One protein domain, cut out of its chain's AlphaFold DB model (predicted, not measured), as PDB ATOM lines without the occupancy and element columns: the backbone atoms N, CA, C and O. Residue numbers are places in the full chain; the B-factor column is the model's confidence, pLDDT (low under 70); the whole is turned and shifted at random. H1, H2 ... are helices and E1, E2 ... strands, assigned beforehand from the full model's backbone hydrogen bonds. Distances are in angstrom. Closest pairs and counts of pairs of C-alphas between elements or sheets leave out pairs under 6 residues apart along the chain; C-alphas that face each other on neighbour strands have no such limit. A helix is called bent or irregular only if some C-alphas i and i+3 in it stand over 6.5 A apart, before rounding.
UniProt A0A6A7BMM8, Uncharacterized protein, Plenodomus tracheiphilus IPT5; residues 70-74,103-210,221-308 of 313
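What this domain is: This is residues 70 to 74, 103 to 210 and 221 to 308 of the 313 residues of an uncharacterized protein of Plenodomus tracheiphilus IPT5 (UniProt A0A6A7BMM8). A four-stranded parallel sheet has two helices, H2 and H3, running side by side and grazing it, while the long helix H9 crosses beyond H3 and reaches H1 and H5. A second, looser group of helices, H4, H6, H7 and H8, lies past the last residues of E3 and E4, and the free end of H9, residues 303 to 308, sticks out at the other end of the longest axis. The printed part has 201 residues with nine named helices and four named strands, in the order E1 E2 H1 H2 E3 H3 E4 H4 H5 H6 H7 H8 H9, and its class is mixed, helices and strands. The sheet's order is E1 E2 E3 E4. The whole is compact, with a radius of gyration of the C-alphas of 17.5 A and spans of 56 by 44 by 33 A.

How they stand to each other: Start with E1, residues 70 to 74, an edge strand parallel to E2, residues 113 to 119, at 17 degrees; N 71 and O 113 are 2.9 A apart, within hydrogen-bond range. Next, E2 is parallel to E3, residues 157 to 163, at 15 degrees, with N 116 and O 159 2.8 A apart. E3 is parallel to the other edge strand, E4, residues 190 to 196, at 14 degrees, with N 160 and O 192 2.8 A apart. Residues 194 to 195 of E4 also pair antiparallel with residues 228 to 229. Between E2 and E3 look for H1, residues 128 to 138, and H2, residues 141 to 151, which touch only at the corner, Cys 135 to Arg 143, C-alphas 6.4 A apart. E2, H1 H2, E3 is a strand-helix-strand unit, two parallel neighbour strands with helices between, and its crossover is right-handed. E3, H3, E4 is another right-handed one, with H3 at residues 176 to 185. H2 and H3 touch at a shallow tilt of 11 degrees, the same way, closest at the C-alphas of Ala 147 and Ile 178, 6.0 A. The hub is H9, residues 284 to 306: its residues 291 to 298 touch H3 about perpendicular at 74 degrees, closest at the C-alphas of Pro 177 and Tyr 295, 4.6 A. Its residues 293 to 301 touch H1 at a steep tilt of 53 degrees, closest at the C-alphas of Leu 128 and His 294, 5.9 A. Its residues 285 to 289 touch H5, residues 239 to 248, closest at the C-alphas of Asp 241 and Ala 285, 4.8 A. H4, residues 198 to 208, touches H6, residues 260 to 264, closest at the C-alphas of Leu 201 and Ile 261, 6.2 A. H7, residues 269 to 275, is close to H6 but not clearly touching, C-alphas of Leu 264 and Arg 272 5.8 A apart; H8, residues 277 to 280, grazes the sheet. Every O i to N i+4 pair is within hydrogen-bond range in H1, H3, H4, H5, H6, H7 and H9; H2 has 2 of 7, beside 7 of 8 O i to N i+3 pairs, and H8 is too short for such a pair.

Where its parts are: Find C-alpha 70 at (10.563, 41.152, -59.869), where E1 begins; it measures 13.5 A, E2 and E4 20.0 A each, E3 19.4 A. H2, 16.6 A, is irregular: C-alphas 142 and 145 are 7.1 A apart. H9 runs 33.1 A to C-alpha 306 at (38.878, 59.162, -53.176).

The domain as a whole: The C-alphas farthest apart are those of Tyr 210 and Asn 307, 57.4 A. Residues 75 to 102 and 211 to 220 are not printed, and each cut spans 13.7 A between C-alphas. The links E3 to H3 and H5 to H6 are long. Mean pLDDT of the printed part is 92.1; residues 103, 208 to 210 and 251 are under 70.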
ATOM      1  N   THR A  70       9.304  41.609 -60.469       93.56
ATOM      2  CA  THR A  70      10.563  41.152 -59.869       93.56
ATOM      3  C   THR A  70      11.578  40.912 -60.975       93.56
ATOM      4  O   THR A  70      11.372  40.058 -61.832       93.56
ATOM      5  N   CYS A  71      12.666  41.671 -60.977       93.62
ATOM      6  CA  CYS A  71      13.789  41.410 -61.870       93.62
ATOM      7  C   CYS A  71      14.633  40.284 -61.277       93.62
ATOM      8  O   CYS A  71      14.871  40.299 -60.075       93.62
ATOM      9  N   SER A  72      15.087  39.333 -62.086       93.19
ATOM     10  CA  SER A  72      16.011  38.281 -61.659       93.19
ATOM     11  C   SER A  72      17.290  38.339 -62.471       93.19
ATOM     12  O   SER A  72      17.245  38.601 -63.678       93.19
ATOM     13  N   ILE A  73      18.420  38.134 -61.798       91.50
ATOM     14  CA  ILE A  73      19.750  38.126 -62.398       91.50
ATOM     15  C   ILE A  73      20.590  36.979 -61.886       91.50
ATOM     16  O   ILE A  73      20.394  36.500 -60.771       91.50
ATOM     17  N   HIS A  74      21.570  36.604 -62.696       88.25
ATOM     18  CA  HIS A  74      22.577  35.616 -62.362       88.25
ATOM     19  C   HIS A  74      23.939  36.302 -62.374       88.25
ATOM     20  O   HIS A  74      24.356  36.836 -63.401       88.25
ATOM     21  N   ALA A 103      24.726  46.410 -68.932       68.06
ATOM     22  CA  ALA A 103      24.022  46.764 -70.169       68.06
ATOM     23  C   ALA A 103      22.684  47.495 -69.931       68.06
ATOM     24  O   ALA A 103      22.214  48.231 -70.800       68.06
ATOM     25  N   GLN A 104      22.090  47.339 -68.744       77.75
ATOM     26  CA  GLN A 104      20.757  47.852 -68.404       77.75
ATOM     27  C   GLN A 104      20.795  49.037 -67.420       77.75
ATOM     28  O   GLN A 104      19.825  49.293 -66.703       77.75
ATOM     29  N   ALA A 105      21.899  49.795 -67.378       84.06
ATOM     30  CA  ALA A 105      22.100  50.897 -66.426       84.06
ATOM     31  C   ALA A 105      20.948  51.924 -66.390       84.06
ATOM     32  O   ALA A 105      20.612  52.436 -65.323       84.06
ATOM     33  N   ALA A 106      20.302  52.182 -67.534       86.69
ATOM     34  CA  ALA A 106      19.184  53.121 -67.647       86.69
ATOM     35  C   ALA A 106      17.929  52.700 -66.859       86.69
ATOM     36  O   ALA A 106      17.101  53.551 -66.535       86.69
ATOM     37  N   TYR A 107      17.774  51.408 -66.553       88.19
ATOM     38  CA  TYR A 107      16.581  50.875 -65.895       88.19
ATOM     39  C   TYR A 107      16.739  50.700 -64.388       88.19
ATOM     40  O   TYR A 107      15.737  50.679 -63.673       88.19
ATOM     41  N   LYS A 108      17.977  50.653 -63.886       92.00
ATOM     42  CA  LYS A 108      18.274  50.476 -62.457       92.00
ATOM     43  C   LYS A 108      17.513  51.433 -61.529       92.00
ATOM     44  O   LYS A 108      17.003  50.942 -60.522       92.00
ATOM     45  N   PRO A 109      17.337  52.734 -61.848       94.00
ATOM     46  CA  PRO A 109      16.586  53.647 -60.985       94.00
ATOM     47  C   PRO A 109      15.110  53.275 -60.792       94.00
ATOM     48  O   PRO A 109      14.485  53.767 -59.856       94.00
ATOM     49  N   TYR A 110      14.540  52.428 -61.655       93.06
ATOM     50  CA  TYR A 110      13.129  52.033 -61.611       93.06
ATOM     51  C   TYR A 110      12.895  50.663 -60.966       93.06
ATOM     52  O   TYR A 110      11.758  50.353 -60.609       93.06
ATOM     53  N   ILE A 111      13.945  49.849 -60.804       94.75
ATOM     54  CA  ILE A 111      13.846  48.502 -60.232       94.75
ATOM     55  C   ILE A 111      13.502  48.610 -58.746       94.75
ATOM     56  O   ILE A 111      14.270  49.164 -57.960       94.75
ATOM     57  N   ARG A 112      12.353  48.046 -58.356       96.19
ATOM     58  CA  ARG A 112      11.911  47.997 -56.949       96.19
ATOM     59  C   ARG A 112      12.070  46.627 -56.302       96.19
ATOM     60  O   ARG A 112      12.141  46.543 -55.078       96.19
ATOM     61  N   ARG A 113      12.101  45.562 -57.099       96.56
ATOM     62  CA  ARG A 113      12.178  44.173 -56.638       96.56
ATOM     63  C   ARG A 113      13.235  43.447 -57.449       96.56
ATOM     64  O   ARG A 113      13.112  43.375 -58.671       96.56
ATOM     65  N   LEU A 114      14.255  42.936 -56.775       96.44
ATOM     66  CA  LEU A 114      15.379  42.261 -57.405       96.44
ATOM     67  C   LEU A 114      15.652  40.919 -56.733       96.44
ATOM     68  O   LEU A 114      15.701  40.835 -55.509       96.44
ATOM     69  N   GLU A 115      15.873  39.901 -57.548       96.31
ATOM     70  CA  GLU A 115      16.387  38.597 -57.172       96.31
ATOM     71  C   GLU A 115      17.782  38.418 -57.777       96.31
ATOM     72  O   GLU A 115      17.978  38.590 -58.979       96.31
ATOM     73  N   VAL A 116      18.759  38.108 -56.934       94.94
ATOM     74  CA  VAL A 116      20.153  37.895 -57.316       94.94
ATOM     75  C   VAL A 116      20.501  36.443 -57.049       94.94
ATOM     76  O   VAL A 116      20.592  36.032 -55.896       94.94
ATOM     77  N   ASN A 117      20.723  35.681 -58.111       93.50
ATOM     78  CA  ASN A 117      21.251  34.328 -58.056       93.50
ATOM     79  C   ASN A 117      22.775  34.403 -58.133       93.50
ATOM     80  O   ASN A 117      23.329  34.841 -59.141       93.50
ATOM     81  N   ALA A 118      23.456  34.014 -57.062       92.88
ATOM     82  CA  ALA A 118      24.902  34.119 -56.950       92.88
ATOM     83  C   ALA A 118      25.516  32.831 -56.408       92.88
ATOM     84  O   ALA A 118      24.913  32.125 -55.604       92.88
ATOM     85  N   MET A 119      26.750  32.561 -56.828       90.81
ATOM     86  CA  MET A 119      27.555  31.465 -56.301       90.81
ATOM     87  C   MET A 119      28.623  31.994 -55.354       90.81
ATOM     88  O   MET A 119      29.199  33.071 -55.544       90.81
ATOM     89  N   GLU A 120      28.908  31.207 -54.329       90.62
ATOM     90  CA  GLU A 120      29.909  31.534 -53.335       90.62
ATOM     91  C   GLU A 120      31.310  31.638 -53.947       90.62
ATOM     92  O   GLU A 120      31.816  30.703 -54.569       90.62
ATOM     93  N   THR A 121      31.958  32.784 -53.732       87.56
ATOM     94  CA  THR A 121      33.336  33.021 -54.172       87.56
ATOM     95  C   THR A 121      34.295  32.871 -53.002       87.56
ATOM     96  O   THR A 121      34.259  33.656 -52.055       87.56
ATOM     97  N   GLU A 122      35.186  31.885 -53.089       87.62
ATOM     98  CA  GLU A 122      36.227  31.664 -52.089       87.62
ATOM     99  C   GLU A 122      37.293  32.777 -52.138       87.62
ATOM    100  O   GLU A 122      37.886  33.081 -53.182       87.62
ATOM    101  N   LEU A 123      37.545  33.371 -50.968       84.12
ATOM    102  CA  LEU A 123      38.594  34.359 -50.714       84.12
ATOM    103  C   LEU A 123      39.408  33.883 -49.506       84.12
ATOM    104  O   LEU A 123      38.855  33.702 -48.419       84.12
ATOM    105  N   LYS A 124      40.709  33.646 -49.703       81.81
ATOM    106  CA  LYS A 124      41.607  33.044 -48.704       81.81
ATOM    107  C   LYS A 124      42.456  34.113 -48.029       81.81
ATOM    108  O   LYS A 124      43.645  34.212 -48.302       81.81
ATOM    109  N   GLU A 125      41.851  34.898 -47.143       86.69
ATOM    110  CA  GLU A 125      42.569  35.921 -46.377       86.69
ATOM    111  C   GLU A 125      42.303  35.820 -44.877       86.69
ATOM    112  O   GLU A 125      41.224  35.436 -44.430       86.69
ATOM    113  N   THR A 126      43.323  36.168 -44.091       82.19
ATOM    114  CA  THR A 126      43.322  36.025 -42.621       82.19
ATOM    115  C   THR A 126      43.214  37.356 -41.880       82.19
ATOM    116  O   THR A 126      43.035  37.369 -40.664       82.19
ATOM    117  N   GLU A 127      43.250  38.473 -42.609       87.38
ATOM    118  CA  GLU A 127      43.124  39.832 -42.086       87.38
ATOM    119  C   GLU A 127      42.106  40.618 -42.925       87.38
ATOM    120  O   GLU A 127      42.166  40.583 -44.154       87.38
ATOM    121  N   LEU A 128      41.209  41.376 -42.283       89.94
ATOM    122  CA  LEU A 128      40.167  42.149 -42.981       89.94
ATOM    123  C   LEU A 128      40.748  43.153 -43.981       89.94
ATOM    124  O   LEU A 128      40.193  43.350 -45.054       89.94
ATOM    125  N   LEU A 129      41.881  43.774 -43.644       90.19
ATOM    126  CA  LEU A 129      42.537  44.733 -44.530       90.19
ATOM    127  C   LEU A 129      43.093  44.053 -45.791       90.19
ATOM    128  O   LEU A 129      42.971  44.596 -46.885       90.19
ATOM    129  N   ARG A 130      43.662  42.848 -45.662       90.50
ATOM    130  CA  ARG A 130      44.131  42.066 -46.817       90.50
ATOM    131  C   ARG A 130      42.971  41.549 -47.649       90.50
ATOM    132  O   ARG A 130      43.037  41.615 -48.867       90.50
ATOM    133  N   LEU A 131      41.897  41.117 -46.996       89.44
ATOM    134  CA  LEU A 131      40.658  40.718 -47.655       89.44
ATOM    135  C   LEU A 131      40.062  41.864 -48.483       89.44
ATOM    136  O   LEU A 131      39.666  41.665 -49.632       89.44
ATOM    137  N   GLU A 132      40.068  43.079 -47.934       93.56
ATOM    138  CA  GLU A 132      39.627  44.274 -48.648       93.56
ATOM    139  C   GLU A 132      40.563  44.622 -49.813       93.56
ATOM    140  O   GLU A 132      40.100  44.933 -50.912       93.56
ATOM    141  N   ARG A 133      41.883  44.511 -49.615       88.62
ATOM    142  CA  ARG A 133      42.882  44.668 -50.683       88.62
ATOM    143  C   ARG A 133      42.652  43.672 -51.818       88.62
ATOM    144  O   ARG A 133      42.705  44.052 -52.986       88.62
ATOM    145  N   GLU A 134      42.381  42.417 -51.474       87.62
ATOM    146  CA  GLU A 134      42.101  41.353 -52.431       87.62
ATOM    147  C   GLU A 134      40.888  41.724 -53.287       87.62
ATOM    148  O   GLU A 134      40.977  41.733 -54.509       87.62
ATOM    149  N   CYS A 135      39.792  42.157 -52.665       86.88
ATOM    150  CA  CYS A 135      38.564  42.520 -53.373       86.88
ATOM    151  C   CYS A 135      38.615  43.860 -54.127       86.88
ATOM    152  O   CYS A 135      37.705  44.138 -54.900       86.88
ATOM    153  N   THR A 136      39.601  44.726 -53.878       85.75
ATOM    154  CA  THR A 136      39.681  46.060 -54.513       85.75
ATOM    155  C   THR A 136      40.784  46.184 -55.544       85.75
ATOM    156  O   THR A 136      40.621  46.910 -56.521       85.75
ATOM    157  N   ILE A 137      41.914  45.517 -55.319       84.56
ATOM    158  CA  ILE A 137      43.118  45.663 -56.138       84.56
ATOM    159  C   ILE A 137      43.398  44.384 -56.919       84.56
ATOM    160  O   ILE A 137      43.672  44.462 -58.114       84.56
ATOM    161  N   HIS A 138      43.358  43.224 -56.265       81.94
ATOM    162  CA  HIS A 138      43.767  41.970 -56.901       81.94
ATOM    163  C   HIS A 138      42.650  41.330 -57.722       81.94
ATOM    164  O   HIS A 138      42.915  40.842 -58.817       81.94
ATOM    165  N   ARG A 139      41.420  41.360 -57.203       82.44
ATOM    166  CA  ARG A 139      40.227  40.741 -57.791       82.44
ATOM    167  C   ARG A 139      39.001  41.666 -57.703       82.44
ATOM    168  O   ARG A 139      37.988  41.285 -57.106       82.44
ATOM    169  N   PRO A 140      39.067  42.898 -58.250       84.44
ATOM    170  CA  PRO A 140      37.950  43.847 -58.222       84.44
ATOM    171  C   PRO A 140      36.658  43.295 -58.838       84.44
ATOM    172  O   PRO A 140      35.559  43.662 -58.422       84.44
ATOM    173  N   GLU A 141      36.772  42.376 -59.794       82.62
ATOM    174  CA  GLU A 141      35.649  41.717 -60.455       82.62
ATOM    175  C   GLU A 141      34.739  40.947 -59.489       82.62
ATOM    176  O   GLU A 141      33.531  40.910 -59.705       82.62
ATOM    177  N   VAL A 142      35.273  40.421 -58.377       82.38
ATOM    178  CA  VAL A 142      34.496  39.672 -57.372       82.38
ATOM    179  C   VAL A 142      33.438  40.550 -56.695       82.38
ATOM    180  O   VAL A 142      32.388  40.059 -56.280       82.38
ATOM    181  N   ARG A 143      33.703  41.857 -56.580       88.12
ATOM    182  CA  ARG A 143      32.779  42.834 -55.988       88.12
ATOM    183  C   ARG A 143      32.069  43.689 -57.034       88.12
ATOM    184  O   ARG A 143      31.051  44.289 -56.706       88.12
ATOM    185  N   ALA A 144      32.576  43.755 -58.265       88.00
ATOM    186  CA  ALA A 144      32.047  44.633 -59.304       88.00
ATOM    187  C   ALA A 144      30.541  44.427 -59.529       88.00
ATOM    188  O   ALA A 144      29.787  45.391 -59.465       88.00
ATOM    189  N   GLU A 145      30.083  43.182 -59.690       87.19
ATOM    190  CA  GLU A 145      28.656  42.883 -59.897       87.19
ATOM    191  C   GLU A 145      27.793  43.297 -58.695       87.19
ATOM    192  O   GLU A 145      26.740  43.908 -58.864       87.19
ATOM    193  N   TRP A 146      28.282  43.070 -57.471       92.69
ATOM    194  CA  TRP A 146      27.611  43.542 -56.258       92.69
ATOM    195  C   TRP A 146      27.526  45.064 -56.225       92.69
ATOM    196  O   TRP A 146      26.451  45.612 -56.000       92.69
ATOM    197  N   ALA A 147      28.633  45.763 -56.477       92.62
ATOM    198  CA  ALA A 147      28.701  47.222 -56.423       92.62
ATOM    199  C   ALA A 147      27.699  47.886 -57.371       92.62
ATOM    200  O   ALA A 147      27.154  48.949 -57.076       92.62
ATOM    201  N   GLU A 148      27.387  47.238 -58.485       91.69
ATOM    202  CA  GLU A 148      26.417  47.744 -59.433       91.69
ATOM    203  C   GLU A 148      24.965  47.746 -58.909       91.69
ATOM    204  O   GLU A 148      24.125  48.449 -59.488       91.69
ATOM    205  N   LEU A 149      24.653  46.996 -57.842       94.50
ATOM    206  CA  LEU A 149      23.372  47.067 -57.123       94.50
ATOM    207  C   LEU A 149      23.146  48.454 -56.508       94.50
ATOM    208  O   LEU A 149      22.008  48.894 -56.365       94.50
ATOM    209  N   LEU A 150      24.225  49.185 -56.204       95.50
ATOM    210  CA  LEU A 150      24.158  50.550 -55.674       95.50
ATOM    211  C   LEU A 150      23.537  51.552 -56.662       95.50
ATOM    212  O   LEU A 150      23.180  52.659 -56.257       95.50
ATOM    213  N   GLY A 151      23.405  51.179 -57.943       94.12
ATOM    214  CA  GLY A 151      22.675  51.949 -58.953       94.12
ATOM    215  C   GLY A 151      21.149  51.812 -58.866       94.12
ATOM    216  O   GLY A 151      20.435  52.607 -59.477       94.12
ATOM    217  N   CYS A 152      20.629  50.836 -58.115       95.94
ATOM    218  CA  CYS A 152      19.195  50.623 -57.921       95.94
ATOM    219  C   CYS A 152      18.653  51.510 -56.793       95.94
ATOM    220  O   CYS A 152      18.319  51.046 -55.707       95.94
ATOM    221  N   THR A 153      18.561  52.813 -57.050       96.44
ATOM    222  CA  THR A 153      18.203  53.825 -56.039       96.44
ATOM    223  C   THR A 153      16.760  53.751 -55.531       96.44
ATOM    224  O   THR A 153      16.455  54.362 -54.512       96.44
ATOM    225  N   SER A 154      15.880  53.010 -56.209       96.44
ATOM    226  CA  SER A 154      14.481  52.802 -55.798       96.44
ATOM    227  C   SER A 154      14.210  51.381 -55.300       96.44
ATOM    228  O   SER A 154      13.047  50.979 -55.215       96.44
ATOM    229  N   LEU A 155      15.255  50.602 -55.007       97.75
ATOM    230  CA  LEU A 155      15.107  49.211 -54.597       97.75
ATOM    231  C   LEU A 155      14.373  49.115 -53.252       97.75
ATOM    232  O   LEU A 155      14.714  49.799 -52.291       97.75
ATOM    233  N   GLN A 156      13.353  48.261 -53.192       98.06
ATOM    234  CA  GLN A 156      12.526  48.033 -52.003       98.06
ATOM    235  C   GLN A 156      12.645  46.601 -51.487       98.06
ATOM    236  O   GLN A 156      12.552  46.387 -50.285       98.06
ATOM    237  N   HIS A 157      12.858  45.634 -52.382       98.25
ATOM    238  CA  HIS A 157      13.026  44.226 -52.037       98.25
ATOM    239  C   HIS A 157      14.245  43.669 -52.768       98.25
ATOM    240  O   HIS A 157      14.335  43.778 -53.993       98.25
ATOM    241  N   LEU A 158      15.150  43.055 -52.016       98.12
ATOM    242  CA  LEU A 158      16.320  42.352 -52.519       98.12
ATOM    243  C   LEU A 158      16.296  40.916 -51.997       98.12
ATOM    244  O   LEU A 158      16.471  40.692 -50.802       98.12
ATOM    245  N   THR A 159      16.115  39.948 -52.885       97.75
ATOM    246  CA  THR A 159      16.281  38.526 -52.584       97.75
ATOM    247  C   THR A 159      17.631  38.077 -53.115       97.75
ATOM    248  O   THR A 159      17.916  38.246 -54.293       97.75
ATOM    249  N   ILE A 160      18.467  37.496 -52.266       97.44
ATOM    250  CA  ILE A 160      19.744  36.904 -52.659       97.44
ATOM    251  C   ILE A 160      19.608  35.391 -52.514       97.44
ATOM    252  O   ILE A 160      19.396  34.892 -51.410       97.44
ATOM    253  N   MET A 161      19.727  34.681 -53.628       96.69
ATOM    254  CA  MET A 161      19.789  33.227 -53.714       96.69
ATOM    255  C   MET A 161      21.261  32.837 -53.837       96.69
ATOM    256  O   MET A 161      21.881  33.025 -54.881       96.69
ATOM    257  N   TRP A 162      21.836  32.367 -52.737       95.62
ATOM    258  CA  TRP A 162      23.262  32.106 -52.594       95.62
ATOM    259  C   TRP A 162      23.554  30.610 -52.641       95.62
ATOM    260  O   TRP A 162      23.160  29.879 -51.736       95.62
ATOM    261  N   ASP A 163      24.277  30.148 -53.651       94.62
ATOM    262  CA  ASP A 163      24.661  28.743 -53.764       94.62
ATOM    263  C   ASP A 163      26.074  28.500 -53.216       94.62
ATOM    264  O   ASP A 163      27.033  29.193 -53.571       94.62
ATOM    265  N   LYS A 164      26.199  27.543 -52.294       94.31
ATOM    266  CA  LYS A 164      27.451  27.235 -51.590       94.31
ATOM    267  C   LYS A 164      28.379  26.420 -52.481       94.31
ATOM    268  O   LYS A 164      27.987  25.395 -53.025       94.31
ATOM    269  N   THR A 165      29.645  26.826 -52.523       91.75
ATOM    270  CA  THR A 165      30.723  26.093 -53.213       91.75
ATOM    271  C   THR A 165      31.669  25.412 -52.225       91.75
ATOM    272  O   THR A 165      32.367  24.469 -52.582       91.75
ATOM    273  N   SER A 166      31.675  25.851 -50.960       93.12
ATOM    274  CA  SER A 166      32.439  25.215 -49.886       93.12
ATOM    275  C   SER A 166      31.549  24.367 -48.966       93.12
ATOM    276  O   SER A 166      30.511  24.858 -48.502       93.12
ATOM    277  N   PRO A 167      31.965  23.139 -48.592       95.25
ATOM    278  CA  PRO A 167      31.194  22.292 -47.685       95.25
ATOM    279  C   PRO A 167      31.243  22.762 -46.232       95.25
ATOM    280  O   PRO A 167      30.414  22.326 -45.441       95.25
ATOM    281  N   THR A 168      32.220  23.595 -45.854       95.38
ATOM    282  CA  THR A 168      32.490  23.927 -44.442       95.38
ATOM    283  C   THR A 168      32.693  25.407 -44.161       95.38
ATOM    284  O   THR A 168      32.698  25.787 -42.995       95.38
ATOM    285  N   GLN A 169      32.889  26.260 -45.163       93.25
ATOM    286  CA  GLN A 169      33.187  27.680 -44.948       93.25
ATOM    287  C   GLN A 169      32.102  28.553 -45.550       93.25
ATOM    288  O   GLN A 169      31.594  28.213 -46.607       93.25
ATOM    289  N   PHE A 170      31.761  29.666 -44.902       94.38
ATOM    290  CA  PHE A 170      30.880  30.683 -45.473       94.38
ATOM    291  C   PHE A 170      31.695  31.899 -45.918       94.38
ATOM    292  O   PHE A 170      32.264  32.607 -45.083       94.38
ATOM    293  N   HIS A 171      31.751  32.146 -47.226       93.25
ATOM    294  CA  HIS A 171      32.500  33.258 -47.807       93.25
ATOM    295  C   HIS A 171      31.585  34.463 -48.046       93.25
ATOM    296  O   HIS A 171      30.845  34.540 -49.022       93.25
ATOM    297  N   TRP A 172      31.655  35.431 -47.135       94.19
ATOM    298  CA  TRP A 172      30.753  36.589 -47.069       94.19
ATOM    299  C   TRP A 172      31.368  37.898 -47.598       94.19
ATOM    300  O   TRP A 172      30.690  38.911 -47.787       94.19
ATOM    301  N   ALA A 173      32.680  37.912 -47.810       92.75
ATOM    302  CA  ALA A 173      33.440  39.140 -48.020       92.75
ATOM    303  C   ALA A 173      33.193  39.818 -49.377       92.75
ATOM    304  O   ALA A 173      33.320  41.037 -49.484       92.75
ATOM    305  N   SER A 174      32.796  39.056 -50.397       91.31
ATOM    306  CA  SER A 174      32.520  39.592 -51.734       91.31
ATOM    307  C   SER A 174      31.319  40.543 -51.748       91.31
ATOM    308  O   SER A 174      31.392  41.601 -52.371       91.31
ATOM    309  N   PHE A 175      30.249  40.210 -51.017       94.19
ATOM    310  CA  PHE A 175      28.990  40.964 -51.046       94.19
ATOM    311  C   PHE A 175      28.757  41.850 -49.817       94.19
ATOM    312  O   PHE A 175      28.063  42.865 -49.917       94.19
ATOM    313  N   SER A 176      29.320  41.496 -48.656       96.06
ATOM    314  CA  SER A 176      28.977  42.153 -47.386       96.06
ATOM    315  C   SER A 176      29.137  43.678 -47.371       96.06
ATOM    316  O   SER A 176      28.191  44.323 -46.917       96.06
ATOM    317  N   PRO A 177      30.214  44.311 -47.892       96.88
ATOM    318  CA  PRO A 177      30.324  45.765 -47.794       96.88
ATOM    319  C   PRO A 177      29.230  46.477 -48.589       96.88
ATOM    320  O   PRO A 177      28.694  47.491 -48.149       96.88
ATOM    321  N   ILE A 178      28.845  45.901 -49.731       97.19
ATOM    322  CA  ILE A 178      27.783  46.447 -50.570       97.19
ATOM    323  C   ILE A 178      26.420  46.293 -49.901       97.19
ATOM    324  O   ILE A 178      25.595  47.198 -49.980       97.19
ATOM    325  N   LEU A 179      26.191  45.188 -49.188       97.44
ATOM    326  CA  LEU A 179      24.954  44.991 -48.438       97.44
ATOM    327  C   LEU A 179      24.760  46.060 -47.354       97.44
ATOM    328  O   LEU A 179      23.661  46.590 -47.199       97.44
ATOM    329  N   TYR A 180      25.822  46.392 -46.618       98.25
ATOM    330  CA  TYR A 180      25.784  47.469 -45.627       98.25
ATOM    331  C   TYR A 180      25.600  48.835 -46.286       98.25
ATOM    332  O   TYR A 180      24.777  49.625 -45.835       98.25
ATOM    333  N   GLU A 181      26.281  49.096 -47.402       97.69
ATOM    334  CA  GLU A 181      26.087  50.348 -48.129       97.69
ATOM    335  C   GLU A 181      24.665  50.503 -48.695       97.69
ATOM    336  O   GLU A 181      24.112  51.604 -48.683       97.69
ATOM    337  N   LEU A 182      24.037  49.413 -49.144       97.81
ATOM    338  CA  LEU A 182      22.632  49.419 -49.548       97.81
ATOM    339  C   LEU A 182      21.711  49.778 -48.380       97.81
ATOM    340  O   LEU A 182      20.800  50.577 -48.572       97.81
ATOM    341  N   ARG A 183      21.958  49.249 -47.176       97.44
ATOM    342  CA  ARG A 183      21.175  49.588 -45.973       97.44
ATOM    343  C   ARG A 183      21.303  51.056 -45.591       97.44
ATOM    344  O   ARG A 183      20.294  51.687 -45.294       97.44
ATOM    345  N   ASP A 184      22.517  51.595 -45.652       97.19
ATOM    346  CA  ASP A 184      22.770  53.006 -45.353       97.19
ATOM    347  C   ASP A 184      22.051  53.929 -46.354       97.19
ATOM    348  O   ASP A 184      21.506  54.965 -45.972       97.19
ATOM    349  N   ARG A 185      22.005  53.548 -47.640       97.38
ATOM    350  CA  ARG A 185      21.329  54.323 -48.698       97.38
ATOM    351  C   ARG A 185      19.810  54.138 -48.707       97.38
ATOM    352  O   ARG A 185      19.090  55.067 -49.067       97.38
ATOM    353  N   LEU A 186      19.332  52.946 -48.357       97.81
ATOM    354  CA  LEU A 186      17.940  52.509 -48.473       97.81
ATOM    355  C   LEU A 186      17.485  51.861 -47.151       97.81
ATOM    356  O   LEU A 186      17.328  50.642 -47.080       97.81
ATOM    357  N   PRO A 187      17.216  52.650 -46.095       96.69
ATOM    358  CA  PRO A 187      16.900  52.118 -44.763       96.69
ATOM    359  C   PRO A 187      15.591  51.311 -44.699       96.69
ATOM    360  O   PRO A 187      15.366  50.585 -43.736       96.69
ATOM    361  N   GLY A 188      14.721  51.437 -45.707       97.12
ATOM    362  CA  GLY A 188      13.489  50.651 -45.845       97.12
ATOM    363  C   GLY A 188      13.614  49.410 -46.736       97.12
ATOM    364  O   GLY A 188      12.593  48.795 -47.030       97.12
ATOM    365  N   LEU A 189      14.816  49.073 -47.216       98.12
ATOM    366  CA  LEU A 189      15.050  47.919 -48.085       98.12
ATOM    367  C   LEU A 189      14.818  46.605 -47.324       98.12
ATOM    368  O   LEU A 189      15.524  46.300 -46.363       98.12
ATOM    369  N   GLU A 190      13.876  45.791 -47.798       98.19
ATOM    370  CA  GLU A 190      13.701  44.416 -47.334       98.19
ATOM    371  C   GLU A 190      14.733  43.514 -48.016       98.19
ATOM    372  O   GLU A 190      14.736  43.366 -49.238       98.19
ATOM    373  N   ILE A 191      15.606  42.893 -47.224       98.06
ATOM    374  CA  ILE A 191      16.627  41.969 -47.720       98.06
ATOM    375  C   ILE A 191      16.239  40.562 -47.287       98.06
ATOM    376  O   ILE A 191      16.098  40.304 -46.095       98.06
ATOM    377  N   ARG A 192      16.108  39.643 -48.241       98.12
ATOM    378  CA  ARG A 192      15.959  38.206 -47.999       98.12
ATOM    379  C   ARG A 192      17.207  37.496 -48.476       98.12
ATOM    380  O   ARG A 192      17.653  37.717 -49.595       98.12
ATOM    381  N   PHE A 193      17.760  36.637 -47.634       98.06
ATOM    382  CA  PHE A 193      18.953  35.869 -47.971       98.06
ATOM    383  C   PHE A 193      18.623  34.389 -47.864       98.06
ATOM    384  O   PHE A 193      18.210  33.926 -46.803       98.06
ATOM    385  N   SER A 194      18.770  33.665 -48.964       97.81
ATOM    386  CA  SER A 194      18.515  32.234 -49.058       97.81
ATOM    387  C   SER A 194      19.793  31.519 -49.453       97.81
ATOM    388  O   SER A 194      20.526  32.007 -50.305       97.81
ATOM    389  N   VAL A 195      20.052  30.364 -48.848       97.25
ATOM    390  CA  VAL A 195      21.261  29.576 -49.103       97.25
ATOM    391  C   VAL A 195      20.895  28.204 -49.650       97.25
ATOM    392  O   VAL A 195      20.036  27.527 -49.085       97.25
ATOM    393  N   GLY A 196      21.550  27.805 -50.738       95.81
ATOM    394  CA  GLY A 196      21.482  26.485 -51.358       95.81
ATOM    395  C   GLY A 196      22.810  25.732 -51.262       95.81
ATOM    396  O   GLY A 196      23.864  26.323 -51.036       95.81
ATOM    397  N   TYR A 197      22.725  24.412 -51.401       96.06
ATOM    398  CA  TYR A 197      23.862  23.489 -51.500       96.06
ATOM    399  C   TYR A 197      23.717  22.569 -52.721       96.06
ATOM    400  O   TYR A 197      24.409  21.558 -52.817       96.06
ATOM    401  N   ASP A 198      22.764  22.870 -53.607       93.31
ATOM    402  CA  ASP A 198      22.274  21.917 -54.598       93.31
ATOM    403  C   ASP A 198      23.361  21.538 -55.601       93.31
ATOM    404  O   ASP A 198      23.525  20.350 -55.847       93.31
ATOM    405  N   THR A 199      24.161  22.495 -56.085       91.62
ATOM    406  CA  THR A 199      25.247  22.213 -57.040       91.62
ATOM    407  C   THR A 199      26.273  21.243 -56.453       91.62
ATOM    408  O   THR A 199      26.535  20.190 -57.022       91.62
ATOM    409  N   MET A 200      26.812  21.547 -55.268       93.88
ATOM    410  CA  MET A 200      27.834  20.709 -54.628       93.88
ATOM    411  C   MET A 200      27.286  19.335 -54.203       93.88
ATOM    412  O   MET A 200      28.009  18.342 -54.238       93.88
ATOM    413  N   LEU A 201      26.025  19.261 -53.766       93.81
ATOM    414  CA  LEU A 201      25.400  17.989 -53.401       93.81
ATOM    415  C   LEU A 201      25.058  17.144 -54.632       93.81
ATOM    416  O   LEU A 201      25.227  15.932 -54.567       93.81
ATOM    417  N   GLU A 202      24.626  17.750 -55.739       91.94
ATOM    418  CA  GLU A 202      24.399  17.055 -57.011       91.94
ATOM    419  C   GLU A 202      25.709  16.480 -57.567       91.94
ATOM    420  O   GLU A 202      25.744  15.314 -57.963       91.94
ATOM    421  N   GLU A 203      26.798  17.255 -57.523       90.00
ATOM    422  CA  GLU A 203      28.144  16.793 -57.885       90.00
ATOM    423  C   GLU A 203      28.581  15.602 -57.016       90.00
ATOM    424  O   GLU A 203      28.919  14.540 -57.538       90.00
ATOM    425  N   ALA A 204      28.489  15.733 -55.686       90.50
ATOM    426  CA  ALA A 204      28.847  14.657 -54.762       90.50
ATOM    427  C   ALA A 204      27.953  13.414 -54.922       90.50
ATOM    428  O   ALA A 204      28.431  12.285 -54.796       90.50
ATOM    429  N   TRP A 205      26.662  13.600 -55.216       88.62
ATOM    430  CA  TRP A 205      25.731  12.508 -55.507       88.62
ATOM    431  C   TRP A 205      26.168  11.747 -56.757       88.62
ATOM    432  O   TRP A 205      26.241  10.520 -56.733       88.62
ATOM    433  N   GLY A 206      26.534  12.468 -57.822       83.94
ATOM    434  CA  GLY A 206      27.086  11.885 -59.043       83.94
ATOM    435  C   GLY A 206      28.351  11.062 -58.791       83.94
ATOM    436  O   GLY A 206      28.436   9.930 -59.265       83.94
ATOM    437  N   ASP A 207      29.286  11.573 -57.990       76.75
ATOM    438  CA  ASP A 207      30.549  10.887 -57.681       76.75
ATOM    439  C   ASP A 207      30.346   9.581 -56.899       76.75
ATOM    440  O   ASP A 207      31.036   8.593 -57.151       76.75
ATOM    441  N   THR A 208      29.367   9.525 -55.987       62.59
ATOM    442  CA  THR A 208      29.048   8.279 -55.260       62.59
ATOM    443  C   THR A 208      28.481   7.172 -56.153       62.59
ATOM    444  O   THR A 208      28.469   6.007 -55.756       62.59
ATOM    445  N   VAL A 209      28.015   7.523 -57.353       60.06
ATOM    446  CA  VAL A 209      27.309   6.630 -58.278       60.06
ATOM    447  C   VAL A 209      28.252   5.990 -59.315       60.06
ATOM    448  O   VAL A 209      27.863   5.020 -59.972       60.06
ATOM    449  N   TYR A 210      29.509   6.438 -59.436       51.06
ATOM    450  CA  TYR A 210      30.452   5.909 -60.429       51.06
ATOM    451  C   TYR A 210      31.375   4.779 -59.919       51.06
ATOM    452  O   TYR A 210      32.342   4.995 -59.195       51.06
ATOM    453  N   LYS A 221      17.433  10.114 -59.412       86.31
ATOM    454  CA  LYS A 221      17.967  11.429 -59.769       86.31
ATOM    455  C   LYS A 221      18.056  12.281 -58.500       86.31
ATOM    456  O   LYS A 221      17.119  12.266 -57.708       86.31
ATOM    457  N   TYR A 222      19.139  13.043 -58.341       87.44
ATOM    458  CA  TYR A 222      19.244  14.019 -57.258       87.44
ATOM    459  C   TYR A 222      18.075  15.019 -57.321       87.44
ATOM    460  O   TYR A 222      17.781  15.600 -58.371       87.44
ATOM    461  N   GLU A 223      17.388  15.195 -56.195       91.06
ATOM    462  CA  GLU A 223      16.263  16.121 -56.061       91.06
ATOM    463  C   GLU A 223      16.728  17.441 -55.438       91.06
ATOM    464  O   GLU A 223      17.322  17.440 -54.358       91.06
ATOM    465  N   LEU A 224      16.442  18.562 -56.106       90.06
ATOM    466  CA  LEU A 224      16.856  19.910 -55.695       90.06
ATOM    467  C   LEU A 224      16.053  20.422 -54.488       90.06
ATOM    468  O   LEU A 224      14.848  20.187 -54.382       90.06
ATOM    469  N   CYS A 225      16.701  21.191 -53.610       88.81
ATOM    470  CA  CYS A 225      16.075  21.813 -52.440       88.81
ATOM    471  C   CYS A 225      15.658  23.279 -52.656       88.81
ATOM    472  O   CYS A 225      14.885  23.800 -51.848       88.81
ATOM    473  N   TYR A 226      16.145  23.937 -53.718       85.56
ATOM    474  CA  TYR A 226      15.851  25.335 -54.087       85.56
ATOM    475  C   TYR A 226      16.219  26.379 -53.014       85.56
ATOM    476  O   TYR A 226      15.686  27.489 -52.990       85.56
ATOM    477  N   GLY A 227      17.158  26.026 -52.134       88.69
ATOM    478  CA  GLY A 227      17.647  26.880 -51.057       88.69
ATOM    479  C   GLY A 227      16.655  27.129 -49.911       88.69
ATOM    480  O   GLY A 227      15.462  26.824 -49.967       88.69
ATOM    481  N   VAL A 228      17.179  27.677 -48.814       95.81
ATOM    482  CA  VAL A 228      16.425  27.967 -47.586       95.81
ATOM    483  C   VAL A 228      16.727  29.376 -47.116       95.81
ATOM    484  O   VAL A 228      17.887  29.778 -47.045       95.81
ATOM    485  N   THR A 229      15.682  30.124 -46.768       97.38
ATOM    486  CA  THR A 229      15.815  31.491 -46.262       97.38
ATOM    487  C   THR A 229      16.444  31.505 -44.869       97.38
ATOM    488  O   THR A 229      15.907  30.943 -43.919       97.38
ATOM    489  N   VAL A 230      17.574  32.196 -44.756       97.06
ATOM    490  CA  VAL A 230      18.379  32.413 -43.546       97.06
ATOM    491  C   VAL A 230      18.726  33.901 -43.407       97.06
ATOM    492  O   VAL A 230      19.867  34.282 -43.163       97.06
ATOM    493  N   THR A 231      17.730  34.774 -43.593       96.94
ATOM    494  CA  THR A 231      17.888  36.242 -43.587       96.94
ATOM    495  C   THR A 231      18.590  36.777 -42.340       96.94
ATOM    496  O   THR A 231      19.433  37.667 -42.443       96.94
ATOM    497  N   ASN A 232      18.319  36.181 -41.177       96.69
ATOM    498  CA  ASN A 232      18.949  36.536 -39.906       96.69
ATOM    499  C   ASN A 232      20.485  36.433 -39.930       96.69
ATOM    500  O   ASN A 232      21.164  37.062 -39.120       96.69
ATOM    501  N   LEU A 233      21.059  35.647 -40.845       96.81
ATOM    502  CA  LEU A 233      22.505  35.531 -41.009       96.81
ATOM    503  C   LEU A 233      23.147  36.841 -41.464       96.81
ATOM    504  O   LEU A 233      24.258  37.147 -41.046       96.81
ATOM    505  N   VAL A 234      22.463  37.602 -42.319       96.88
ATOM    506  CA  VAL A 234      23.017  38.816 -42.927       96.88
ATOM    507  C   VAL A 234      22.538  40.094 -42.256       96.88
ATOM    508  O   VAL A 234      22.936  41.173 -42.690       96.88
ATOM    509  N   GLU A 235      21.685  40.014 -41.236       96.81
ATOM    510  CA  GLU A 235      21.238  41.169 -40.449       96.81
ATOM    511  C   GLU A 235      22.419  41.916 -39.798       96.81
ATOM    512  O   GLU A 235      23.481  41.326 -39.577       96.81
ATOM    513  N   PRO A 236      22.269  43.219 -39.493       97.38
ATOM    514  CA  PRO A 236      23.249  43.930 -38.679       97.38
ATOM    515  C   PRO A 236      23.462  43.224 -37.327       97.38
ATOM    516  O   PRO A 236      22.493  42.725 -36.749       97.38
ATOM    517  N   PRO A 237      24.696  43.173 -36.799       97.88
ATOM    518  CA  PRO A 237      24.957  42.573 -35.498       97.88
ATOM    519  C   PRO A 237      24.239  43.340 -34.384       97.88
ATOM    520  O   PRO A 237      24.295  44.571 -34.303       97.88
ATOM    521  N   SER A 238      23.597  42.592 -33.493       98.12
ATOM    522  CA  SER A 238      23.042  43.116 -32.246       98.12
ATOM    523  C   SER A 238      24.141  43.366 -31.206       98.12
ATOM    524  O   SER A 238      25.271  42.896 -31.340       98.12
ATOM    525  N   GLU A 239      23.813  44.068 -30.119       98.00
ATOM    526  CA  GLU A 239      24.753  44.233 -29.000       98.00
ATOM    527  C   GLU A 239      25.105  42.887 -28.343       98.00
ATOM    528  O   GLU A 239      26.253  42.644 -27.973       98.00
ATOM    529  N   GLU A 240      24.141  41.965 -28.265       97.88
ATOM    530  CA  GLU A 240      24.376  40.609 -27.762       97.88
ATOM    531  C   GLU A 240      25.372  39.844 -28.640       97.88
ATOM    532  O   GLU A 240      26.261  39.174 -28.106       97.88
ATOM    533  N   ASP A 241      25.285  39.997 -29.970       97.75
ATOM    534  CA  ASP A 241      26.247  39.399 -30.901       97.75
ATOM    535  C   ASP A 241      27.668  39.890 -30.619       97.75
ATOM    536  O   ASP A 241      28.603  39.090 -30.574       97.75
ATOM    537  N   ARG A 242      27.841  41.196 -30.380       97.06
ATOM    538  CA  ARG A 242      29.154  41.795 -30.086       97.06
ATOM    539  C   ARG A 242      29.750  41.245 -28.806       97.06
ATOM    540  O   ARG A 242      30.888  40.778 -28.808       97.06
ATOM    541  N   VAL A 243      28.959  41.253 -27.734       96.31
ATOM    542  CA  VAL A 243      29.374  40.747 -26.423       96.31
ATOM    543  C   VAL A 243      29.711  39.257 -26.502       96.31
ATOM    544  O   VAL A 243      30.696  38.812 -25.913       96.31
ATOM    545  N   TYR A 244      28.921  38.476 -27.243       96.31
ATOM    546  CA  TYR A 244      29.187  37.058 -27.462       96.31
ATOM    547  C   TYR A 244      30.502  36.837 -28.219       96.31
ATOM    548  O   TYR A 244      31.364  36.084 -27.761       96.31
ATOM    549  N   VAL A 245      30.692  37.524 -29.348       95.56
ATOM    550  CA  VAL A 245      31.885  37.375 -30.192       95.56
ATOM    551  C   VAL A 245      33.153  37.772 -29.440       95.56
ATOM    552  O   VAL A 245      34.150  37.046 -29.504       95.56
ATOM    553  N   GLU A 246      33.108  38.870 -28.684       94.56
ATOM    554  CA  GLU A 246      34.227  39.330 -27.861       94.56
ATOM    555  C   GLU A 246      34.614  38.302 -26.790       94.56
ATOM    556  O   GLU A 246      35.799  38.031 -26.588       94.56
ATOM    557  N   ARG A 247      33.625  37.693 -26.126       95.12
ATOM    558  CA  ARG A 247      33.867  36.751 -25.026       95.12
ATOM    559  C   ARG A 247      34.271  35.355 -25.491       95.12
ATOM    560  O   ARG A 247      35.069  34.714 -24.810       95.12
ATOM    561  N   TYR A 248      33.718  34.865 -26.603       94.50
ATOM    562  CA  TYR A 248      33.746  33.430 -26.919       94.50
ATOM    563  C   TYR A 248      34.407  33.065 -28.256       94.50
ATOM    564  O   TYR A 248      34.917  31.951 -28.384       94.50
ATOM    565  N   CYS A 249      34.460  33.960 -29.249       88.12
ATOM    566  CA  CYS A 249      34.845  33.576 -30.618       88.12
ATOM    567  C   CYS A 249      36.337  33.748 -30.960       88.12
ATOM    568  O   CYS A 249      36.742  33.448 -32.084       88.12
ATOM    569  N   GLN A 250      37.179  34.205 -30.023       80.75
ATOM    570  CA  GLN A 250      38.637  34.372 -30.209       80.75
ATOM    571  C   GLN A 250      39.042  35.190 -31.463       80.75
ATOM    572  O   GLN A 250      40.168  35.058 -31.936       80.75
ATOM    573  N   ARG A 251      38.136  36.022 -32.007       69.81
ATOM    574  CA  ARG A 251      38.335  36.877 -33.199       69.81
ATOM    575  C   ARG A 251      38.924  36.168 -34.433       69.81
ATOM    576  O   ARG A 251      39.723  36.746 -35.163       69.81
ATOM    577  N   LYS A 252      38.544  34.914 -34.693       79.31
ATOM    578  CA  LYS A 252      38.901  34.242 -35.958       79.31
ATOM    579  C   LYS A 252      38.033  34.791 -37.096       79.31
ATOM    580  O   LYS A 252      36.825  34.888 -36.921       79.31
ATOM    581  N   LEU A 253      38.626  35.096 -38.256       80.00
ATOM    582  CA  LEU A 253      37.866  35.522 -39.447       80.00
ATOM    583  C   LEU A 253      37.109  34.372 -40.126       80.00
ATOM    584  O   LEU A 253      36.142  34.595 -40.851       80.00
ATOM    585  N   GLU A 254      37.559  33.136 -39.909       85.31
ATOM    586  CA  GLU A 254      36.956  31.957 -40.521       85.31
ATOM    587  C   GLU A 254      35.592  31.655 -39.894       85.31
ATOM    588  O   GLU A 254      35.497  31.178 -38.758       85.31
ATOM    589  N   VAL A 255      34.531  31.862 -40.672       86.19
ATOM    590  CA  VAL A 255      33.174  31.461 -40.303       86.19
ATOM    591  C   VAL A 255      32.933  30.041 -40.812       86.19
ATOM    592  O   VAL A 255      32.672  29.818 -41.995       86.19
ATOM    593  N   LYS A 256      33.060  29.067 -39.907       90.81
ATOM    594  CA  LYS A 256      32.910  27.640 -40.227       90.81
ATOM    595  C   LYS A 256      31.485  27.156 -39.996       90.81
ATOM    596  O   LYS A 256      30.883  27.465 -38.969       90.81
ATOM    597  N   GLY A 257      30.987  26.356 -40.924       91.31
ATOM    598  CA  GLY A 257      29.836  25.476 -40.789       91.31
ATOM    599  C   GLY A 257      30.253  24.037 -40.468       91.31
ATOM    600  O   GLY A 257      31.430  23.723 -40.275       91.31
ATOM    601  N   ARG A 258      29.258  23.153 -40.391       93.88
ATOM    602  CA  ARG A 258      29.465  21.695 -40.369       93.88
ATOM    603  C   ARG A 258      29.723  21.203 -41.794       93.88
ATOM    604  O   ARG A 258      29.385  21.908 -42.735       93.88
ATOM    605  N   HIS A 259      30.283  20.007 -41.956       96.44
ATOM    606  CA  HIS A 259      30.533  19.449 -43.283       96.44
ATOM    607  C   HIS A 259      29.213  19.097 -43.988       96.44
ATOM    608  O   HIS A 259      28.590  18.080 -43.692       96.44
ATOM    609  N   ALA A 260      28.776  19.958 -44.909       95.38
ATOM    610  CA  ALA A 260      27.456  19.869 -45.527       95.38
ATOM    611  C   ALA A 260      27.255  18.598 -46.361       95.38
ATOM    612  O   ALA A 260      26.188  18.009 -46.276       95.38
ATOM    613  N   ILE A 261      28.268  18.127 -47.101       95.25
ATOM    614  CA  ILE A 261      28.141  16.897 -47.910       95.25
ATOM    615  C   ILE A 261      27.850  15.691 -47.005       95.25
ATOM    616  O   ILE A 261      26.790  15.089 -47.114       95.25
ATOM    617  N   GLU A 262      28.739  15.394 -46.052       94.00
ATOM    618  CA  GLU A 262      28.556  14.315 -45.066       94.00
ATOM    619  C   GLU A 262      27.207  14.368 -44.336       94.00
ATOM    620  O   GLU A 262      26.634  13.328 -44.029       94.00
ATOM    621  N   GLY A 263      26.708  15.572 -44.046       94.00
ATOM    622  CA  GLY A 263      25.515  15.760 -43.228       94.00
ATOM    623  C   GLY A 263      24.195  15.956 -43.975       94.00
ATOM    624  O   GLY A 263      23.155  15.923 -43.324       94.00
ATOM    625  N   LEU A 264      24.216  16.215 -45.287       95.56
ATOM    626  CA  LEU A 264      23.016  16.506 -46.085       95.56
ATOM    627  C   LEU A 264      22.832  15.555 -47.269       95.56
ATOM    628  O   LEU A 264      21.705  15.392 -47.719       95.56
ATOM    629  N   LEU A 265      23.899  14.933 -47.790       94.00
ATOM    630  CA  LEU A 265      23.841  14.161 -49.040       94.00
ATOM    631  C   LEU A 265      22.864  12.978 -48.978       94.00
ATOM    632  O   LEU A 265      22.251  12.638 -49.981       94.00
ATOM    633  N   THR A 266      22.723  12.363 -47.803       90.88
ATOM    634  CA  THR A 266      21.885  11.168 -47.595       90.88
ATOM    635  C   THR A 266      20.470  11.480 -47.105       90.88
ATOM    636  O   THR A 266      19.684  10.563 -46.888       90.88
ATOM    637  N   GLU A 267      20.143  12.759 -46.927       94.44
ATOM    638  CA  GLU A 267      18.867  13.210 -46.375       94.44
ATOM    639  C   GLU A 267      17.837  13.472 -47.487       94.44
ATOM    640  O   GLU A 267      18.172  13.922 -48.590       94.44
ATOM    641  N   GLU A 268      16.554  13.273 -47.187       92.25
ATOM    642  CA  GLU A 268      15.464  13.608 -48.111       92.25
ATOM    643  C   GLU A 268      15.350  15.135 -48.312       92.25
ATOM    644  O   GLU A 268      15.749  15.901 -47.427       92.25
ATOM    645  N   PRO A 269      14.779  15.638 -49.428       92.38
ATOM    646  CA  PRO A 269      14.706  17.079 -49.700       92.38
ATOM    647  C   PRO A 269      14.063  17.897 -48.573       92.38
ATOM    648  O   PRO A 269      14.532  18.980 -48.225       92.38
ATOM    649  N   GLU A 270      12.998  17.378 -47.958       93.31
ATOM    650  CA  GLU A 270      12.320  18.049 -46.844       93.31
ATOM    651  C   GLU A 270      13.227  18.161 -45.608       93.31
ATOM    652  O   GLU A 270      13.305  19.222 -44.986       93.31
ATOM    653  N   GLN A 271      13.966  17.095 -45.289       95.56
ATOM    654  CA  GLN A 271      14.924  17.068 -44.181       95.56
ATOM    655  C   GLN A 271      16.119  17.977 -44.464       95.56
ATOM    656  O   GLN A 271      16.494  18.775 -43.604       95.56
ATOM    657  N   ARG A 272      16.656  17.951 -45.690       95.00
ATOM    658  CA  ARG A 272      17.708  18.876 -46.134       95.00
ATOM    659  C   ARG A 272      17.294  20.324 -45.916       95.00
ATOM    660  O   ARG A 272      18.054  21.081 -45.319       95.00
ATOM    661  N   ARG A 273      16.074  20.711 -46.300       94.81
ATOM    662  CA  ARG A 273      15.574  22.084 -46.094       94.81
ATOM    663  C   ARG A 273      15.514  22.493 -44.619       94.81
ATOM    664  O   ARG A 273      15.800  23.642 -44.298       94.81
ATOM    665  N   LEU A 274      15.186  21.572 -43.716       95.69
ATOM    666  CA  LEU A 274      15.216  21.841 -42.273       95.69
ATOM    667  C   LEU A 274      16.647  21.945 -41.729       95.69
ATOM    668  O   LEU A 274      16.909  22.720 -40.811       95.69
ATOM    669  N   LEU A 275      17.573  21.168 -42.290       95.88
ATOM    670  CA  LEU A 275      18.946  21.064 -41.814       95.88
ATOM    671  C   LEU A 275      19.861  22.175 -42.339       95.88
ATOM    672  O   LEU A 275      20.710  22.642 -41.582       95.88
ATOM    673  N   ILE A 276      19.680  22.627 -43.585       95.81
ATOM    674  CA  ILE A 276      20.521  23.623 -44.276       95.81
ATOM    675  C   ILE A 276      20.935  24.806 -43.381       95.81
ATOM    676  O   ILE A 276      22.140  25.062 -43.304       95.81
ATOM    677  N   PRO A 277      20.030  25.484 -42.640       96.25
ATOM    678  CA  PRO A 277      20.405  26.606 -41.775       96.25
ATOM    679  C   PRO A 277      21.509  26.284 -40.757       96.25
ATOM    680  O   PRO A 277      22.316  27.148 -40.425       96.25
ATOM    681  N   HIS A 278      21.583  25.034 -40.290       95.25
ATOM    682  CA  HIS A 278      22.576  24.562 -39.320       95.25
ATOM    683  C   HIS A 278      23.939  24.215 -39.941       95.25
ATOM    684  O   HIS A 278      24.908  23.997 -39.207       95.25
ATOM    685  N   TYR A 279      24.018  24.154 -41.272       96.62
ATOM    686  CA  TYR A 279      25.249  23.896 -42.019       96.62
ATOM    687  C   TYR A 279      25.870  25.169 -42.598       96.62
ATOM    688  O   TYR A 279      27.071  25.156 -42.865       96.62
ATOM    689  N   VAL A 280      25.107  26.265 -42.738       95.44
ATOM    690  CA  VAL A 280      25.622  27.525 -43.316       95.44
ATOM    691  C   VAL A 280      26.762  28.079 -42.475       95.44
ATOM    692  O   VAL A 280      27.873  28.264 -42.967       95.44
ATOM    693  N   VAL A 281      26.499  28.304 -41.189       94.88
ATOM    694  CA  VAL A 281      27.480  28.795 -40.221       94.88
ATOM    695  C   VAL A 281      27.196  28.190 -38.853       94.88
ATOM    696  O   VAL A 281      26.043  28.044 -38.452       94.88
ATOM    697  N   LYS A 282      28.245  27.864 -38.102       93.69
ATOM    698  CA  LYS A 282      28.112  27.440 -36.705       93.69
ATOM    699  C   LYS A 282      27.782  28.627 -35.795       93.69
ATOM    700  O   LYS A 282      26.951  28.506 -34.907       93.69
ATOM    701  N   GLU A 283      28.444  29.759 -36.030       94.44
ATOM    702  CA  GLU A 283      28.376  30.957 -35.187       94.44
ATOM    703  C   GLU A 283      27.865  32.150 -36.017       94.44
ATOM    704  O   GLU A 283      28.650  32.906 -36.590       94.44
ATOM    705  N   ALA A 284      26.543  32.329 -36.115       95.75
ATOM    706  CA  ALA A 284      25.955  33.412 -36.919       95.75
ATOM    707  C   ALA A 284      26.315  34.817 -36.401       95.75
ATOM    708  O   ALA A 284      26.552  35.722 -37.198       95.75
ATOM    709  N   ALA A 285      26.429  34.977 -35.078       96.25
ATOM    710  CA  ALA A 285      26.875  36.218 -34.443       96.25
ATOM    711  C   ALA A 285      28.263  36.653 -34.946       96.25
ATOM    712  O   ALA A 285      28.468  37.820 -35.274       96.25
ATOM    713  N   LEU A 286      29.193  35.697 -35.078       95.81
ATOM    714  CA  LEU A 286      30.530  35.954 -35.610       95.81
ATOM    715  C   LEU A 286      30.461  36.465 -37.051       95.81
ATOM    716  O   LEU A 286      31.094  37.466 -37.365       95.81
ATOM    717  N   ALA A 287      29.656  35.826 -37.906       95.81
ATOM    718  CA  ALA A 287      29.483  36.265 -39.288       95.81
ATOM    719  C   ALA A 287      28.978  37.715 -39.365       95.81
ATOM    720  O   ALA A 287      29.561  38.528 -40.079       95.81
ATOM    721  N   ARG A 288      27.933  38.057 -38.597       97.44
ATOM    722  CA  ARG A 288      27.359  39.412 -38.573       97.44
ATOM    723  C   ARG A 288      28.369  40.472 -38.142       97.44
ATOM    724  O   ARG A 288      28.488  41.495 -38.817       97.44
ATOM    725  N   VAL A 289      29.112  40.216 -37.062       97.31
ATOM    726  CA  VAL A 289      30.144  41.138 -36.558       97.31
ATOM    727  C   VAL A 289      31.252  41.333 -37.591       97.31
ATOM    728  O   VAL A 289      31.583  42.470 -37.915       97.31
ATOM    729  N   LEU A 290      31.773  40.252 -38.175       96.12
ATOM    730  CA  LEU A 290      32.842  40.341 -39.173       96.12
ATOM    731  C   LEU A 290      32.410  41.080 -40.445       96.12
ATOM    732  O   LEU A 290      33.187  41.867 -40.988       96.12
ATOM    733  N   MET A 291      31.173  40.866 -40.907       97.38
ATOM    734  CA  MET A 291      30.620  41.594 -42.052       97.38
ATOM    735  C   MET A 291      30.569  43.106 -41.802       97.38
ATOM    736  O   MET A 291      30.900  43.886 -42.694       97.38
ATOM    737  N   GLU A 292      30.186  43.530 -40.597       97.75
ATOM    738  CA  GLU A 292      30.181  44.950 -40.243       97.75
ATOM    739  C   GLU A 292      31.597  45.521 -40.104       97.75
ATOM    740  O   GLU A 292      31.877  46.602 -40.624       97.75
ATOM    741  N   GLU A 293      32.510  44.812 -39.435       97.00
ATOM    742  CA  GLU A 293      33.907  45.243 -39.298       97.00
ATOM    743  C   GLU A 293      34.564  45.417 -40.673       97.00
ATOM    744  O   GLU A 293      35.223  46.427 -40.933       97.00
ATOM    745  N   HIS A 294      34.318  44.482 -41.592       96.44
ATOM    746  CA  HIS A 294      34.771  44.586 -42.974       96.44
ATOM    747  C   HIS A 294      34.184  45.803 -43.688       96.44
ATOM    748  O   HIS A 294      34.909  46.492 -44.400       96.44
ATOM    749  N   TYR A 295      32.907  46.123 -43.461       97.69
ATOM    750  CA  TYR A 295      32.304  47.335 -44.009       97.69
ATOM    751  C   TYR A 295      32.991  48.617 -43.505       97.69
ATOM    752  O   TYR A 295      33.191  49.560 -44.275       97.69
ATOM    753  N   GLN A 296      33.412  48.666 -42.236       97.81
ATOM    754  CA  GLN A 296      34.186  49.807 -41.731       97.81
ATOM    755  C   GLN A 296      35.544  49.924 -42.435       97.81
ATOM    756  O   GLN A 296      35.927  51.024 -42.836       97.81
ATOM    757  N   VAL A 297      36.245  48.803 -42.639       96.19
ATOM    758  CA  VAL A 297      37.511  48.769 -43.390       96.19
ATOM    759  C   VAL A 297      37.300  49.229 -44.834       96.19
ATOM    760  O   VAL A 297      38.022  50.108 -45.303       96.19
ATOM    761  N   TYR A 298      36.267  48.715 -45.504       95.38
ATOM    762  CA  TYR A 298      35.870  49.116 -46.854       95.38
ATOM    763  C   TYR A 298      35.681  50.636 -46.976       95.38
ATOM    764  O   TYR A 298      36.255  51.258 -47.871       95.38
ATOM    765  N   LYS A 299      34.941  51.264 -46.048       95.81
ATOM    766  CA  LYS A 299      34.747  52.726 -46.045       95.81
ATOM    767  C   LYS A 299      36.068  53.480 -45.936       95.81
ATOM    768  O   LYS A 299      36.310  54.386 -46.728       95.81
ATOM    769  N   ILE A 300      36.936  53.075 -45.007       94.19
ATOM    770  CA  ILE A 300      38.256  53.694 -44.823       94.19
ATOM    771  C   ILE A 300      39.075  53.592 -46.116       94.19
ATOM    772  O   ILE A 300      39.632  54.588 -46.576       94.19
ATOM    773  N   CYS A 301      39.125  52.406 -46.727       90.44
ATOM    774  CA  CYS A 301      39.860  52.180 -47.968       90.44
ATOM    775  C   CYS A 301      39.321  53.032 -49.122       90.44
ATOM    776  O   CYS A 301      40.103  53.667 -49.833       90.44
ATOM    777  N   ARG A 302      37.996  53.109 -49.272       90.88
ATOM    778  CA  ARG A 302      37.339  53.926 -50.296       90.88
ATOM    779  C   ARG A 302      37.605  55.419 -50.103       90.88
ATOM    780  O   ARG A 302      37.943  56.108 -51.064       90.88
ATOM    781  N   ASP A 303      37.499  55.917 -48.875       90.69
ATOM    782  CA  ASP A 303      37.730  57.330 -48.562       90.69
ATOM    783  C   ASP A 303      39.199  57.716 -48.795       90.69
ATOM    784  O   ASP A 303      39.497  58.805 -49.291       90.69
ATOM    785  N   MET A 304      40.142  56.814 -48.508       88.12
ATOM    786  CA  MET A 304      41.555  57.022 -48.831       88.12
ATOM    787  C   MET A 304      41.794  57.090 -50.345       88.12
ATOM    788  O   MET A 304      42.494  57.995 -50.800       88.12
ATOM    789  N   GLN A 305      41.184  56.191 -51.124       86.69
ATOM    790  CA  GLN A 305      41.276  56.200 -52.589       86.69
ATOM    791  C   GLN A 305      40.691  57.486 -53.193       86.69
ATOM    792  O   GLN A 305      41.324  58.100 -54.052       86.69
ATOM    793  N   ALA A 306      39.527  57.934 -52.710       88.50
ATOM    794  CA  ALA A 306      38.878  59.162 -53.176       88.50
ATOM    795  C   ALA A 306      39.731  60.420 -52.928       88.50
ATOM    796  O   ALA A 306      39.703  61.358 -53.722       88.50
ATOM    797  N   ASN A 307      40.531  60.421 -51.859       90.69
ATOM    798  CA  ASN A 307      41.422  61.525 -51.500       90.69
ATOM    799  C   ASN A 307      42.830  61.415 -52.122       90.69
ATOM    800  O   ASN A 307      43.728  62.167 -51.743       90.69
ATOM    801  N   GLY A 308      43.056  60.472 -53.048       85.25
ATOM    802  CA  GLY A 308      44.369  60.241 -53.663       85.25
ATOM    803  C   GLY A 308      45.428  59.701 -52.692       85.25
ATOM    804  O   GLY A 308      46.622  59.739 -52.989       85.25
TER     805      GLY A 308